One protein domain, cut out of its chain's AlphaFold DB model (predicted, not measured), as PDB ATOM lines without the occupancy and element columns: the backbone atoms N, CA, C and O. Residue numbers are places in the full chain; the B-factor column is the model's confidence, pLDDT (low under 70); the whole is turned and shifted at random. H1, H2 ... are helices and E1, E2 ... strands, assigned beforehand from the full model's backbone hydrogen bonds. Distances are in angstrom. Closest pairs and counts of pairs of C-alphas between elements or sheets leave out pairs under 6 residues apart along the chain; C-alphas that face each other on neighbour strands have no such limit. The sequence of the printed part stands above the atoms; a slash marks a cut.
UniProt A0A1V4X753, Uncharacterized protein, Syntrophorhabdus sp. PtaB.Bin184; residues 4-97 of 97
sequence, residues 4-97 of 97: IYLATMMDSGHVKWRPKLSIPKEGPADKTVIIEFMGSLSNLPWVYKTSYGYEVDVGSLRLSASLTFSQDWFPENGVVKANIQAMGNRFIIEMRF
ATOM      1  N   ILE A   4     -48.640  27.955  13.084       94.81
ATOM      2  CA  ILE A   4     -49.488  28.840  12.275       94.81
ATOM      3  C   ILE A   4     -50.472  29.584  13.174       94.81
ATOM      4  O   ILE A   4     -51.304  28.967  13.845       94.81
ATOM      5  N   TYR A   5     -50.429  30.910  13.121       95.38
ATOM      6  CA  TYR A   5     -51.330  31.801  13.840       95.38
ATOM      7  C   TYR A   5     -52.176  32.613  12.864       95.38
ATOM      8  O   TYR A   5     -51.695  33.067  11.830       95.38
ATOM      9  N   LEU A   6     -53.444  32.822  13.206       95.25
ATOM     10  CA  LEU A   6     -54.293  33.822  12.574       95.25
ATOM     11  C   LEU A   6     -54.339  35.059  13.468       95.25
ATOM     12  O   LEU A   6     -54.684  34.959  14.647       95.25
ATOM     13  N   ALA A   7     -54.054  36.209  12.875       95.31
ATOM     14  CA  ALA A   7     -54.159  37.521  13.483       95.31
ATOM     15  C   ALA A   7     -55.185  38.346  12.693       95.31
ATOM     16  O   ALA A   7     -55.034  38.561  11.495       95.31
ATOM     17  N   THR A   8     -56.260  38.796  13.330       94.12
ATOM     18  CA  THR A   8     -57.315  39.574  12.663       94.12
ATOM     19  C   THR A   8     -57.464  40.913  13.355       94.12
ATOM     20  O   THR A   8     -57.760  40.960  14.547       94.12
ATOM     21  N   MET A   9     -57.246  41.995  12.615       92.69
ATOM     22  CA  MET A   9     -57.512  43.341  13.101       92.69
ATOM     23  C   MET A   9     -59.018  43.579  13.148       92.69
ATOM     24  O   MET A   9     -59.721  43.377  12.161       92.69
ATOM     25  N   MET A  10     -59.497  43.972  14.319       90.19
ATOM     26  CA  MET A  10     -60.880  44.357  14.569       90.19
ATOM     27  C   MET A  10     -61.071  45.841  14.233       90.19
ATOM     28  O   MET A  10     -60.108  46.606  14.253       90.19
ATOM     29  N   ASP A  11     -62.317  46.275  14.037       85.12
ATOM     30  CA  ASP A  11     -62.647  47.690  13.783       85.12
ATOM     31  C   ASP A  11     -62.201  48.626  14.920       85.12
ATOM     32  O   ASP A  11     -61.920  49.800  14.700       85.12
ATOM     33  N   SER A  12     -62.070  48.097  16.141       84.00
ATOM     34  CA  SER A  12     -61.520  48.804  17.303       84.00
ATOM     35  C   SER A  12     -60.000  49.022  17.248       84.00
ATOM     36  O   SER A  12     -59.433  49.584  18.179       84.00
ATOM     37  N   GLY A  13     -59.320  48.536  16.205       80.62
ATOM     38  CA  GLY A  13     -57.864  48.590  16.052       80.62
ATOM     39  C   GLY A  13     -57.109  47.487  16.803       80.62
ATOM     40  O   GLY A  13     -55.919  47.289  16.566       80.62
ATOM     41  N   HIS A  14     -57.780  46.722  17.668       85.19
ATOM     42  CA  HIS A  14     -57.171  45.586  18.360       85.19
ATOM     43  C   HIS A  14     -56.982  44.385  17.428       85.19
ATOM     44  O   HIS A  14     -57.840  44.083  16.600       85.19
ATOM     45  N   VAL A  15     -55.887  43.646  17.608       90.62
ATOM     46  CA  VAL A  15     -55.620  42.413  16.857       90.62
ATOM     47  C   VAL A  15     -56.003  41.203  17.699       90.62
ATOM     48  O   VAL A  15     -55.473  40.988  18.788       90.62
ATOM     49  N   LYS A  16     -56.921  40.388  17.181       91.69
ATOM     50  CA  LYS A  16     -57.292  39.106  17.776       91.69
ATOM     51  C   LYS A  16     -56.392  38.005  17.232       91.69
ATOM     52  O   LYS A  16     -56.328  37.802  16.022       91.69
ATOM     53  N   TRP A  17     -55.767  37.262  18.135       93.94
ATOM     54  CA  TRP A  17     -54.853  36.172  17.812       93.94
ATOM     55  C   TRP A  17     -55.484  34.816  18.115       93.94
ATOM     56  O   TRP A  17     -56.202  34.660  19.105       93.94
ATOM     57  N   ARG A  18     -55.215  33.822  17.269       92.56
ATOM     58  CA  ARG A  18     -55.513  32.415  17.559       92.56
ATOM     59  C   ARG A  18     -54.557  31.481  16.818       92.56
ATOM     60  O   ARG A  18     -54.232  31.763  15.665       92.56
ATOM     61  N   PRO A  19     -54.148  30.352  17.409       91.69
ATOM     62  CA  PRO A  19     -53.484  29.301  16.652       91.69
ATOM     63  C   PRO A  19     -54.474  28.680  15.654       91.69
ATOM     64  O   PRO A  19     -55.647  28.476  15.974       91.69
ATOM     65  N   LYS A  20     -54.026  28.401  14.426       89.44
ATOM     66  CA  LYS A  20     -54.831  27.669  13.431       89.44
ATOM     67  C   LYS A  20     -54.819  26.163  13.660       89.44
ATOM     68  O   LYS A  20     -55.772  25.487  13.291       89.44
ATOM     69  N   LEU A  21     -53.727  25.658  14.221       84.38
ATOM     70  CA  LEU A  21     -53.481  24.248  14.497       84.38
ATOM     71  C   LEU A  21     -52.905  24.127  15.906       84.38
ATOM     72  O   LEU A  21     -52.360  25.098  16.430       84.38
ATOM     73  N   SER A  22     -53.006  22.948  16.512       83.31
ATOM     74  CA  SER A  22     -52.323  22.681  17.779       83.31
ATOM     75  C   SER A  22     -50.813  22.815  17.592       83.31
ATOM     76  O   SER A  22     -50.237  22.172  16.717       83.31
ATOM     77  N   ILE A  23     -50.186  23.657  18.412       86.38
ATOM     78  CA  ILE A  23     -48.740  23.884  18.396       86.38
ATOM     79  C   ILE A  23     -48.136  23.067  19.545       86.38
ATOM     80  O   ILE A  23     -48.624  23.197  20.673       86.38
ATOM     81  N   PRO A  24     -47.122  22.220  19.288       84.75
ATOM     82  CA  PRO A  24     -46.453  21.459  20.338       84.75
ATOM     83  C   PRO A  24     -45.880  22.372  21.423       84.75
ATOM     84  O   PRO A  24     -45.521  23.523  21.159       84.75
ATOM     85  N   LYS A  25     -45.757  21.857  22.649       85.19
ATOM     86  CA  LYS A  25     -45.234  22.645  23.777       85.19
ATOM     87  C   LYS A  25     -43.770  23.030  23.558       85.19
ATOM     88  O   LYS A  25     -43.352  24.107  23.958       85.19
ATOM     89  N   GLU A  26     -43.025  22.157  22.899       89.00
ATOM     90  CA  GLU A  26     -41.642  22.314  22.458       89.00
ATOM     91  C   GLU A  26     -41.487  23.202  21.210       89.00
ATOM     92  O   GLU A  26     -40.367  23.541  20.836       89.00
ATOM     93  N   GLY A  27     -42.597  23.601  20.582       89.69
ATOM     94  CA  GLY A  27     -42.612  24.435  19.385       89.69
ATOM     95  C   GLY A  27     -42.551  23.664  18.061       89.69
ATOM     96  O   GLY A  27     -42.605  22.432  18.029       89.69
ATOM     97  N   PRO A  28     -42.499  24.385  16.928       91.94
ATOM     98  CA  PRO A  28     -42.418  23.781  15.606       91.94
ATOM     99  C   PRO A  28     -41.016  23.217  15.334       91.94
ATOM    100  O   PRO A  28     -40.012  23.912  15.480       91.94
ATOM    101  N   ALA A  29     -40.938  21.969  14.864       89.00
ATOM    102  CA  ALA A  29     -39.664  21.282  14.610       89.00
ATOM    103  C   ALA A  29     -38.765  21.973  13.562       89.00
ATOM    104  O   ALA A  29     -37.547  21.831  13.595       89.00
ATOM    105  N   ASP A  30     -39.357  22.718  12.623       90.75
ATOM    106  CA  ASP A  30     -38.639  23.479  11.589       90.75
ATOM    107  C   ASP A  30     -38.291  24.911  12.020       90.75
ATOM    108  O   ASP A  30     -37.655  25.637  11.249       90.75
ATOM    109  N   LYS A  31     -38.676  25.292  13.249       91.94
ATOM    110  CA  LYS A  31     -38.554  26.641  13.814       91.94
ATOM    111  C   LYS A  31     -39.220  27.723  12.964       91.94
ATOM    112  O   LYS A  31     -38.852  28.895  13.037       91.94
ATOM    113  N   THR A  32     -40.208  27.339  12.161       94.94
ATOM    114  CA  THR A  32     -40.941  28.264  11.306       94.94
ATOM    115  C   THR A  32     -42.223  28.709  11.998       94.94
ATOM    116  O   THR A  32     -43.015  27.893  12.479       94.94
ATOM    117  N   VAL A  33     -42.457  30.018  12.004       95.69
ATOM    118  CA  VAL A  33     -43.713  30.632  12.442       95.69
ATOM    119  C   VAL A  33     -44.354  31.328  11.254       95.69
ATOM    120  O   VAL A  33     -43.711  32.105  10.552       95.69
ATOM    121  N   ILE A  34     -45.638  31.057  11.041       96.75
ATOM    122  CA  ILE A  34     -46.452  31.692  10.009       96.75
ATOM    123  C   ILE A  34     -47.565  32.470  10.699       96.75
ATOM    124  O   ILE A  34     -48.366  31.904  11.443       96.75
ATOM    125  N   ILE A  35     -47.640  33.767  10.425       96.81
ATOM    126  CA  ILE A  35     -48.725  34.638  10.863       96.81
ATOM    127  C   ILE A  35     -49.550  35.002   9.638       96.81
ATOM    128  O   ILE A  35     -49.099  35.702   8.734       96.81
ATOM    129  N   GLU A  36     -50.790  34.542   9.621       96.62
ATOM    130  CA  GLU A  36     -51.790  35.001   8.678       96.62
ATOM    131  C   GLU A  36     -52.507  36.210   9.262       96.62
ATOM    132  O   GLU A  36     -53.354  36.083  10.145       96.62
ATOM    133  N   PHE A  37     -52.157  37.388   8.773       96.25
ATOM    134  CA  PHE A  37     -52.690  38.644   9.253       96.25
ATOM    135  C   PHE A  37     -53.763  39.200   8.317       96.25
ATOM    136  O   PHE A  37     -53.539  39.341   7.119       96.25
ATOM    137  N   MET A  38     -54.929  39.542   8.856       95.50
ATOM    138  CA  MET A  38     -55.988  40.260   8.146       95.50
ATOM    139  C   MET A  38     -56.063  41.687   8.682       95.50
ATOM    140  O   MET A  38     -56.408  41.883   9.847       95.50
ATOM    141  N   GLY A  39     -55.733  42.672   7.851       92.69
ATOM    142  CA  GLY A  39     -55.660  44.071   8.258       92.69
ATOM    143  C   GLY A  39     -54.763  44.900   7.346       92.69
ATOM    144  O   GLY A  39     -54.759  44.700   6.136       92.69
ATOM    145  N   SER A  40     -54.002  45.829   7.926       90.69
ATOM    146  CA  SER A  40     -52.991  46.635   7.230       90.69
ATOM    147  C   SER A  40     -51.619  46.436   7.865       90.69
ATOM    148  O   SER A  40     -51.485  46.608   9.077       90.69
ATOM    149  N   LEU A  41     -50.596  46.117   7.060       88.50
ATOM    150  CA  LEU A  41     -49.205  45.981   7.527       88.50
ATOM    151  C   LEU A  41     -48.697  47.225   8.265       88.50
ATOM    152  O   LEU A  41     -47.895  47.087   9.180       88.50
ATOM    153  N   SER A  42     -49.186  48.421   7.916       87.81
ATOM    154  CA  SER A  42     -48.826  49.672   8.604       87.81
ATOM    155  C   SER A  42     -49.142  49.661  10.102       87.81
ATOM    156  O   SER A  42     -48.585  50.453  10.851       87.81
ATOM    157  N   ASN A  43     -50.044  48.776  10.534       86.69
ATOM    158  CA  ASN A  43     -50.484  48.657  11.920       86.69
ATOM    159  C   ASN A  43     -49.734  47.546  12.671       86.69
ATOM    160  O   ASN A  43     -50.106  47.206  13.792       86.69
ATOM    161  N   LEU A  44     -48.702  46.958  12.059       90.81
ATOM    162  CA  LEU A  44     -47.796  46.017  12.701       90.81
ATOM    163  C   LEU A  44     -46.470  46.734  12.990       90.81
ATOM    164  O   LEU A  44     -45.567  46.688  12.159       90.81
ATOM    165  N   PRO A  45     -46.320  47.394  14.154       89.50
ATOM    166  CA  PRO A  45     -45.131  48.200  14.457       89.50
ATOM    167  C   PRO A  45     -43.848  47.365  14.576       89.50
ATOM    168  O   PRO A  45     -42.750  47.906  14.561       89.50
ATOM    169  N   TRP A  46     -43.992  46.047  14.696       94.31
ATOM    170  CA  TRP A  46     -42.908  45.075  14.749       94.31
ATOM    171  C   TRP A  46     -42.490  44.557  13.368       94.31
ATOM    172  O   TRP A  46     -41.513  43.823  13.295       94.31
ATOM    173  N   VAL A  47     -43.192  44.917  12.284       95.38
ATOM    174  CA  VAL A  47     -42.773  44.645  10.900       95.38
ATOM    175  C   VAL A  47     -42.195  45.917  10.306       95.38
ATOM    176  O   VAL A  47     -42.859  46.951  10.284       95.38
ATOM    177  N   TYR A  48     -41.006  45.840   9.719       94.06
ATOM    178  CA  TYR A  48     -40.461  46.959   8.957       94.06
ATOM    179  C   TYR A  48     -39.747  46.490   7.691       94.06
ATOM    180  O   TYR A  48     -39.296  45.352   7.567       94.06
ATOM    181  N   LYS A  49     -39.708  47.381   6.697       93.38
ATOM    182  CA  LYS A  49     -39.102  47.129   5.389       93.38
ATOM    183  C   LYS A  49     -37.705  47.739   5.348       93.38
ATOM    184  O   LYS A  49     -37.553  48.936   5.577       93.38
ATOM    185  N   THR A  50     -36.708  46.933   5.014       91.94
ATOM    186  CA  THR A  50     -35.322  47.356   4.786       91.94
ATOM    187  C   THR A  50     -34.985  47.306   3.294       91.94
ATOM    188  O   THR A  50     -35.801  46.903   2.458       91.94
ATOM    189  N   SER A  51     -33.760  47.693   2.932       90.88
ATOM    190  CA  SER A  51     -33.235  47.520   1.571       90.88
ATOM    191  C   SER A  51     -33.103  46.050   1.153       90.88
ATOM    192  O   SER A  51     -33.003  45.770  -0.038       90.88
ATOM    193  N   TYR A  52     -33.115  45.114   2.108       86.38
ATOM    194  CA  TYR A  52     -32.891  43.683   1.882       86.38
ATOM    195  C   TYR A  52     -34.154  42.822   2.039       86.38
ATOM    196  O   TYR A  52     -34.066  41.598   1.944       86.38
ATOM    197  N   GLY A  53     -35.318  43.434   2.273       92.12
ATOM    198  CA  GLY A  53     -36.591  42.731   2.434       92.12
ATOM    199  C   GLY A  53     -37.379  43.217   3.644       92.12
ATOM    200  O   GLY A  53     -37.276  44.378   4.031       92.12
ATOM    201  N   TYR A  54     -38.192  42.335   4.218       95.50
ATOM    202  CA  TYR A  54     -38.896  42.607   5.467       95.50
ATOM    203  C   TYR A  54     -38.162  41.976   6.640       95.50
ATOM    204  O   TYR A  54     -37.592  40.889   6.534       95.50
ATOM    205  N   GLU A  55     -38.217  42.663   7.767       96.69
ATOM    206  CA  GLU A  55     -37.711  42.194   9.045       96.69
ATOM    207  C   GLU A  55     -38.806  42.309  10.101       96.69
ATOM    208  O   GLU A  55     -39.723  43.131   9.992       96.69
ATOM    209  N   VAL A  56     -38.710  41.444  11.106       97.00
ATOM    210  CA  VAL A  56     -39.591  41.423  12.266       97.00
ATOM    211  C   VAL A  56     -38.769  41.559  13.535       97.00
ATOM    212  O   VAL A  56     -37.868  40.758  13.782       97.00
ATOM    213  N   ASP A  57     -39.126  42.546  14.354       96.69
ATOM    214  CA  ASP A  57     -38.693  42.638  15.745       96.69
ATOM    215  C   ASP A  57     -39.522  41.669  16.598       96.69
ATOM    216  O   ASP A  57     -40.718  41.862  16.843       96.69
ATOM    217  N   VAL A  58     -38.863  40.611  17.060       95.38
ATOM    218  CA  VAL A  58     -39.479  39.521  17.818       95.38
ATOM    219  C   VAL A  58     -39.924  39.977  19.205       95.38
ATOM    220  O   VAL A  58     -40.977  39.547  19.675       95.38
ATOM    221  N   GLY A  59     -39.172  40.874  19.846       94.62
ATOM    222  CA  GLY A  59     -39.522  41.396  21.165       94.62
ATOM    223  C   GLY A  59     -40.781  42.253  21.093       94.62
ATOM    224  O   GLY A  59     -41.728  42.055  21.856       94.62
ATOM    225  N   SER A  60     -40.843  43.140  20.101       94.62
ATOM    226  CA  SER A  60     -42.017  43.974  19.836       94.62
ATOM    227  C   SER A  60     -43.242  43.135  19.437       94.62
ATOM    228  O   SER A  60     -44.352  43.391  19.915       94.62
ATOM    229  N   LEU A  61     -43.060  42.082  18.627       95.00
ATOM    230  CA  LEU A  61     -44.115  41.112  18.313       95.00
ATOM    231  C   LEU A  61     -44.620  40.412  19.584       95.00
ATOM    232  O   LEU A  61     -45.830  40.393  19.830       95.00
ATOM    233  N   ARG A  62     -43.713  39.895  20.419       93.44
ATOM    234  CA  ARG A  62     -44.048  39.217  21.677       93.44
ATOM    235  C   ARG A  62     -44.820  40.130  22.624       93.44
ATOM    236  O   ARG A  62     -45.811  39.695  23.196       93.44
ATOM    237  N   LEU A  63     -44.440  41.402  22.738       91.69
ATOM    238  CA  LEU A  63     -45.178  42.388  23.533       91.69
ATOM    239  C   LEU A  63     -46.580  42.653  22.971       91.69
ATOM    240  O   LEU A  63     -47.544  42.710  23.732       91.69
ATOM    241  N   SER A  64     -46.715  42.754  21.645       90.12
ATOM    242  CA  SER A  64     -48.009  43.001  20.990       90.12
ATOM    243  C   SER A  64     -49.007  41.844  21.128       90.12
ATOM    244  O   SER A  64     -50.217  42.044  21.007       90.12
ATOM    245  N   ALA A  65     -48.510  40.632  21.384       91.19
ATOM    246  CA  ALA A  65     -49.290  39.403  21.419       91.19
ATOM    247  C   ALA A  65     -48.800  38.452  22.528       91.19
ATOM    248  O   ALA A  65     -48.632  37.251  22.312       91.19
ATOM    249  N   SER A  66     -48.605  38.991  23.733       87.00
ATOM    250  CA  SER A  66     -47.947  38.306  24.860       87.00
ATOM    251  C   SER A  66     -48.613  36.998  25.279       87.00
ATOM    252  O   SER A  66     -47.925  36.033  25.591       87.00
ATOM    253  N   LEU A  67     -49.944  36.922  25.217       87.50
ATOM    254  CA  LEU A  67     -50.688  35.690  25.507       87.50
ATOM    255  C   LEU A  67     -50.504  34.611  24.430       87.50
ATOM    256  O   LEU A  67     -50.691  33.429  24.706       87.50
ATOM    257  N   THR A  68     -50.170  35.014  23.204       88.75
ATOM    258  CA  THR A  68     -50.023  34.112  22.053       88.75
ATOM    259  C   THR A  68     -48.613  33.548  21.966       88.75
ATOM    260  O   THR A  68     -48.471  32.350  21.732       88.75
ATOM    261  N   PHE A  69     -47.607  34.397  22.198       89.94
ATOM    262  CA  PHE A  69     -46.179  34.082  22.095       89.94
ATOM    263  C   PHE A  69     -45.496  34.035  23.472       89.94
ATOM    264  O   PHE A  69     -44.416  34.587  23.673       89.94
ATOM    265  N   SER A  70     -46.148  33.414  24.453       84.38
ATOM    266  CA  SER A  70     -45.616  33.255  25.813       84.38
ATOM    267  C   SER A  70     -44.716  32.031  25.980       84.38
ATOM    268  O   SER A  70     -44.087  31.891  27.023       84.38
ATOM    269  N   GLN A  71     -44.672  31.139  24.990       86.06
ATOM    270  CA  GLN A  71     -44.007  29.847  25.113       86.06
ATOM    271  C   GLN A  71     -42.481  29.985  25.028       86.06
ATOM    272  O   GLN A  71     -41.966  30.777  24.239       86.06
ATOM    273  N   ASP A  72     -41.766  29.158  25.793       89.00
ATOM    274  CA  ASP A  72     -40.300  29.208  25.928       89.00
ATOM    275  C   ASP A  72     -39.549  28.962  24.610       89.00
ATOM    276  O   ASP A  72     -38.425  29.421  24.434       89.00
ATOM    277  N   TRP A  73     -40.162  28.236  23.670       91.19
ATOM    278  CA  TRP A  73     -39.555  27.964  22.367       91.19
ATOM    279  C   TRP A  73     -39.555  29.185  21.443       91.19
ATOM    280  O   TRP A  73     -38.767  29.236  20.497       91.19
ATOM    281  N   PHE A  74     -40.447  30.151  21.674       92.81
ATOM    282  CA  PHE A  74     -40.491  31.376  20.892       92.81
ATOM    283  C   PHE A  74     -39.438  32.348  21.443       92.81
ATOM    284  O   PHE A  74     -39.401  32.545  22.661       92.81
ATOM    285  N   PRO A  75     -38.584  32.968  20.608       92.25
ATOM    286  CA  PRO A  75     -37.516  33.820  21.122       92.25
ATOM    287  C   PRO A  75     -38.048  35.024  21.909       92.25
ATOM    288  O   PRO A  75     -39.144  35.533  21.663       92.25
ATOM    289  N   GLU A  76     -37.285  35.476  22.901       91.56
ATOM    290  CA  GLU A  76     -37.662  36.635  23.721       91.56
ATOM    291  C   GLU A  76     -37.466  37.958  22.980       91.56
ATOM    292  O   GLU A  76     -38.267  38.879  23.131       91.56
ATOM    293  N   ASN A  77     -36.406  38.052  22.180       94.19
ATOM    294  CA  ASN A  77     -36.005  39.256  21.470       94.19
ATOM    295  C   ASN A  77     -35.240  38.911  20.183       94.19
ATOM    296  O   ASN A  77     -34.998  37.744  19.866       94.19
ATOM    297  N   GLY A  78     -34.869  39.954  19.442       94.38
ATOM    298  CA  GLY A  78     -34.070  39.856  18.227       94.38
ATOM    299  C   GLY A  78     -34.813  40.337  16.990       94.38
ATOM    300  O   GLY A  78     -35.999  40.662  17.028       94.38
ATOM    301  N   VAL A  79     -34.076  40.379  15.887       95.69
ATOM    302  CA  VAL A  79     -34.582  40.761  14.571       95.69
ATOM    303  C   VAL A  79     -34.423  39.573  13.641       95.69
ATOM    304  O   VAL A  79     -33.328  39.020  13.520       95.69
ATOM    305  N   VAL A  80     -35.504  39.193  12.968       95.44
ATOM    306  CA  VAL A  80     -35.492  38.099  11.996       95.44
ATOM    307  C   VAL A  80     -35.967  38.564  10.638       95.44
ATOM    308  O   VAL A  80     -36.857  39.404  10.521       95.44
ATOM    309  N   LYS A  81     -35.390  37.984   9.585       96.31
ATOM    310  CA  LYS A  81     -35.903  38.180   8.232       96.31
ATOM    311  C   LYS A  81     -37.286  37.552   8.127       96.31
ATOM    312  O   LYS A  81     -37.498  36.429   8.585       96.31
ATOM    313  N   ALA A  82     -38.192  38.268   7.480       96.69
ATOM    314  CA  ALA A  82     -39.538  37.808   7.214       96.69
ATOM    315  C   ALA A  82     -39.800  37.772   5.710       96.69
ATOM    316  O   ALA A  82     -39.454  38.694   4.967       96.69
ATOM    317  N   ASN A  83     -40.456  36.707   5.269       96.81
ATOM    318  CA  ASN A  83     -41.074  36.669   3.956       96.81
ATOM    319  C   ASN A  83     -42.535  37.102   4.103       96.81
ATOM    320  O   ASN A  83     -43.274  36.509   4.887       96.81
ATOM    321  N   ILE A  84     -42.946  38.142   3.374       96.25
ATOM    322  CA  ILE A  84     -44.307  38.677   3.450       96.25
ATOM    323  C   ILE A  84     -44.967  38.597   2.082       96.25
ATOM    324  O   ILE A  84     -44.553  39.271   1.138       96.25
ATOM    325  N   GLN A  85     -46.035  37.809   2.000       96.00
ATOM    326  CA  GLN A  85     -46.897  37.723   0.826       96.00
ATOM    327  C   GLN A  85     -48.184  38.507   1.082       96.00
ATOM    328  O   GLN A  85     -48.826  38.323   2.116       96.00
ATOM    329  N   ALA A  86     -48.567  39.373   0.144       93.00
ATOM    330  CA  ALA A  86     -49.766  40.203   0.238       93.00
ATOM    331  C   ALA A  86     -50.845  39.728  -0.746       93.00
ATOM    332  O   ALA A  86     -50.576  39.524  -1.928       93.00
ATOM    333  N   MET A  87     -52.074  39.584  -0.255       92.62
ATOM    334  CA  MET A  87     -53.260  39.183  -1.013       92.62
ATOM    335  C   MET A  87     -54.436  40.079  -0.600       92.62
ATOM    336  O   MET A  87     -55.261  39.711   0.235       92.62
ATOM    337  N   GLY A  88     -54.486  41.297  -1.144       90.44
ATOM    338  CA  GLY A  88     -55.452  42.314  -0.718       90.44
ATOM    339  C   GLY A  88     -55.157  42.800   0.705       90.44
ATOM    340  O   GLY A  88     -54.068  43.300   0.967       90.44
ATOM    341  N   ASN A  89     -56.111  42.633   1.625       91.12
ATOM    342  CA  ASN A  89     -55.949  42.951   3.052       91.12
ATOM    343  C   ASN A  89     -55.453  41.761   3.895       91.12
ATOM    344  O   ASN A  89     -55.452  41.826   5.125       91.12
ATOM    345  N   ARG A  90     -55.077  40.651   3.250       94.50
ATOM    346  CA  ARG A  90     -54.492  39.483   3.906       94.50
ATOM    347  C   ARG A  90     -52.996  39.434   3.639       94.50
ATOM    348  O   ARG A  90     -52.562  39.519   2.493       94.50
ATOM    349  N   PHE A  91     -52.226  39.224   4.694       96.44
ATOM    350  CA  PHE A  91     -50.781  39.087   4.667       96.44
ATOM    351  C   PHE A  91     -50.386  37.744   5.269       96.44
ATOM    352  O   PHE A  91     -50.904  37.351   6.310       96.44
ATOM    353  N   ILE A  92     -49.479  37.033   4.614       97.00
ATOM    354  CA  ILE A  92     -48.834  35.840   5.164       97.00
ATOM    355  C   ILE A  92     -47.411  36.254   5.504       97.00
ATOM    356  O   ILE A  92     -46.644  36.587   4.603       97.00
ATOM    357  N   ILE A  93     -47.099  36.280   6.795       97.25
ATOM    358  CA  ILE A  93     -45.797  36.660   7.336       97.25
ATOM    359  C   ILE A  93     -45.134  35.380   7.826       97.25
ATOM    360  O   ILE A  93     -45.591  34.768   8.789       97.25
ATOM    361  N   GLU A  94     -44.078  34.962   7.149       97.25
ATOM    362  CA  GLU A  94     -43.301  33.777   7.489       97.25
ATOM    363  C   GLU A  94     -41.959  34.200   8.085       97.25
ATOM    364  O   GLU A  94     -41.235  35.005   7.499       97.25
ATOM    365  N   MET A  95     -41.634  33.643   9.247       96.06
ATOM    366  CA  MET A  95     -40.383  33.861   9.970       96.06
ATOM    367  C   MET A  95     -39.754  32.517  10.317       96.06
ATOM    368  O   MET A  95     -40.465  31.545  10.584       96.06
ATOM    369  N   ARG A  96     -38.424  32.482  10.372       93.69
ATOM    370  CA  ARG A  96     -37.663  31.296  10.767       93.69
ATOM    371  C   ARG A  96     -36.596  31.657  11.794       93.69
ATOM    372  O   ARG A  96     -35.879  32.638  11.597       93.69
ATOM    373  N   PHE A  97     -36.513  30.852  12.852       87.38
ATOM    374  CA  PHE A  97     -35.597  31.010  13.989       87.38
ATOM    375  C   PHE A  97     -34.534  29.902  14.051       87.38
ATOM    376  O   PHE A  97     -34.688  28.871  13.357       87.38
TER     377      PHE A  97
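This is residues 4 to 97 of the 97 residues of an uncharacterized protein of Syntrophorhabdus sp. PtaB.Bin184 (UniProt A0A1V4X753). One seven-stranded sheet is curled like part of a barrel, an open half-barrel with E3 and E7 in its wall, while the short helix H1 and the long unnamed stretch of residues 65 to 78 lie across its open side. The printed part has 94 residues with seven named strands and one named helix, in the order E1, E2, E3, E4, E5, H1, E6, E7. The mixed sheet runs E2, E1, E3, E7, E6, E5, E4, with E1 and E3 parallel and the other neighbours antiparallel. The class is mostly strand, and the whole is compact, with a radius of gyration of the C-alphas of 12.6 A and spans of 33 by 32 by 22 A.

E1, residues 4 to 9, and E2, residues 15 to 19, form an antiparallel hairpin at 160 degrees; N 8 and O 16 are 2.9 A apart, within hydrogen-bond range. E3, residues 32 to 38, is parallel to E1 at 24 degrees, with N 36 and O 5 at 2.8 A. E4, residues 47 to 50, and E5, residues 53 to 57, form a hairpin at 140 degrees, with N 50 and O 53 at 2.8 A. H1, residues 58 to 64, only grazes the sheet, and each of its O i to N i+4 pairs is within hydrogen-bond range. E6, residues 79 to 87, has staggered pairing: its residues 79 to 82 pair with E5, antiparallel at 120 degrees, with N 80 and O 56 at 2.9 A. Its residues 82 to 87 pair with E7, residues 90 to 96, in a hairpin at 152 degrees, with N 85 and O 92 at 2.9 A. E7 is antiparallel to E3 at 164 degrees, with N 35 and O 93 at 2.8 A. The closest C-alphas of H1 and E6 are those of Val 58 and Val 79, 6.0 A apart. The edge strands E2 and E4 are apart.

E1 begins with C-alpha 4 at (-49.488, 28.840, 12.275) and is 16.6 A long from first to last C-alpha. E2 measures 13.3 A, E3 19.5 A, E4 10.0 A, E5 13.5 A and H1 9.7 A. E6 is the longest strand by residues, 24.4 A from C-alpha 79 at (-34.582, 40.761, 14.571) to C-alpha 87. E7 measures 19.9 A and ends with C-alpha 96 at (-37.663, 31.296, 10.767).

The two C-alphas farthest apart are those of Lys 25 and Ser 51, at 35.4 A. The sheet is strongly twisted, with C-alphas up to 8.2 A off its best plane. The links E2 to E3, 12 residues, and H1 to E6, 14 residues, are long. The printed part has no cut; its mean pLDDT is 92.0, and no printed residue is under 70.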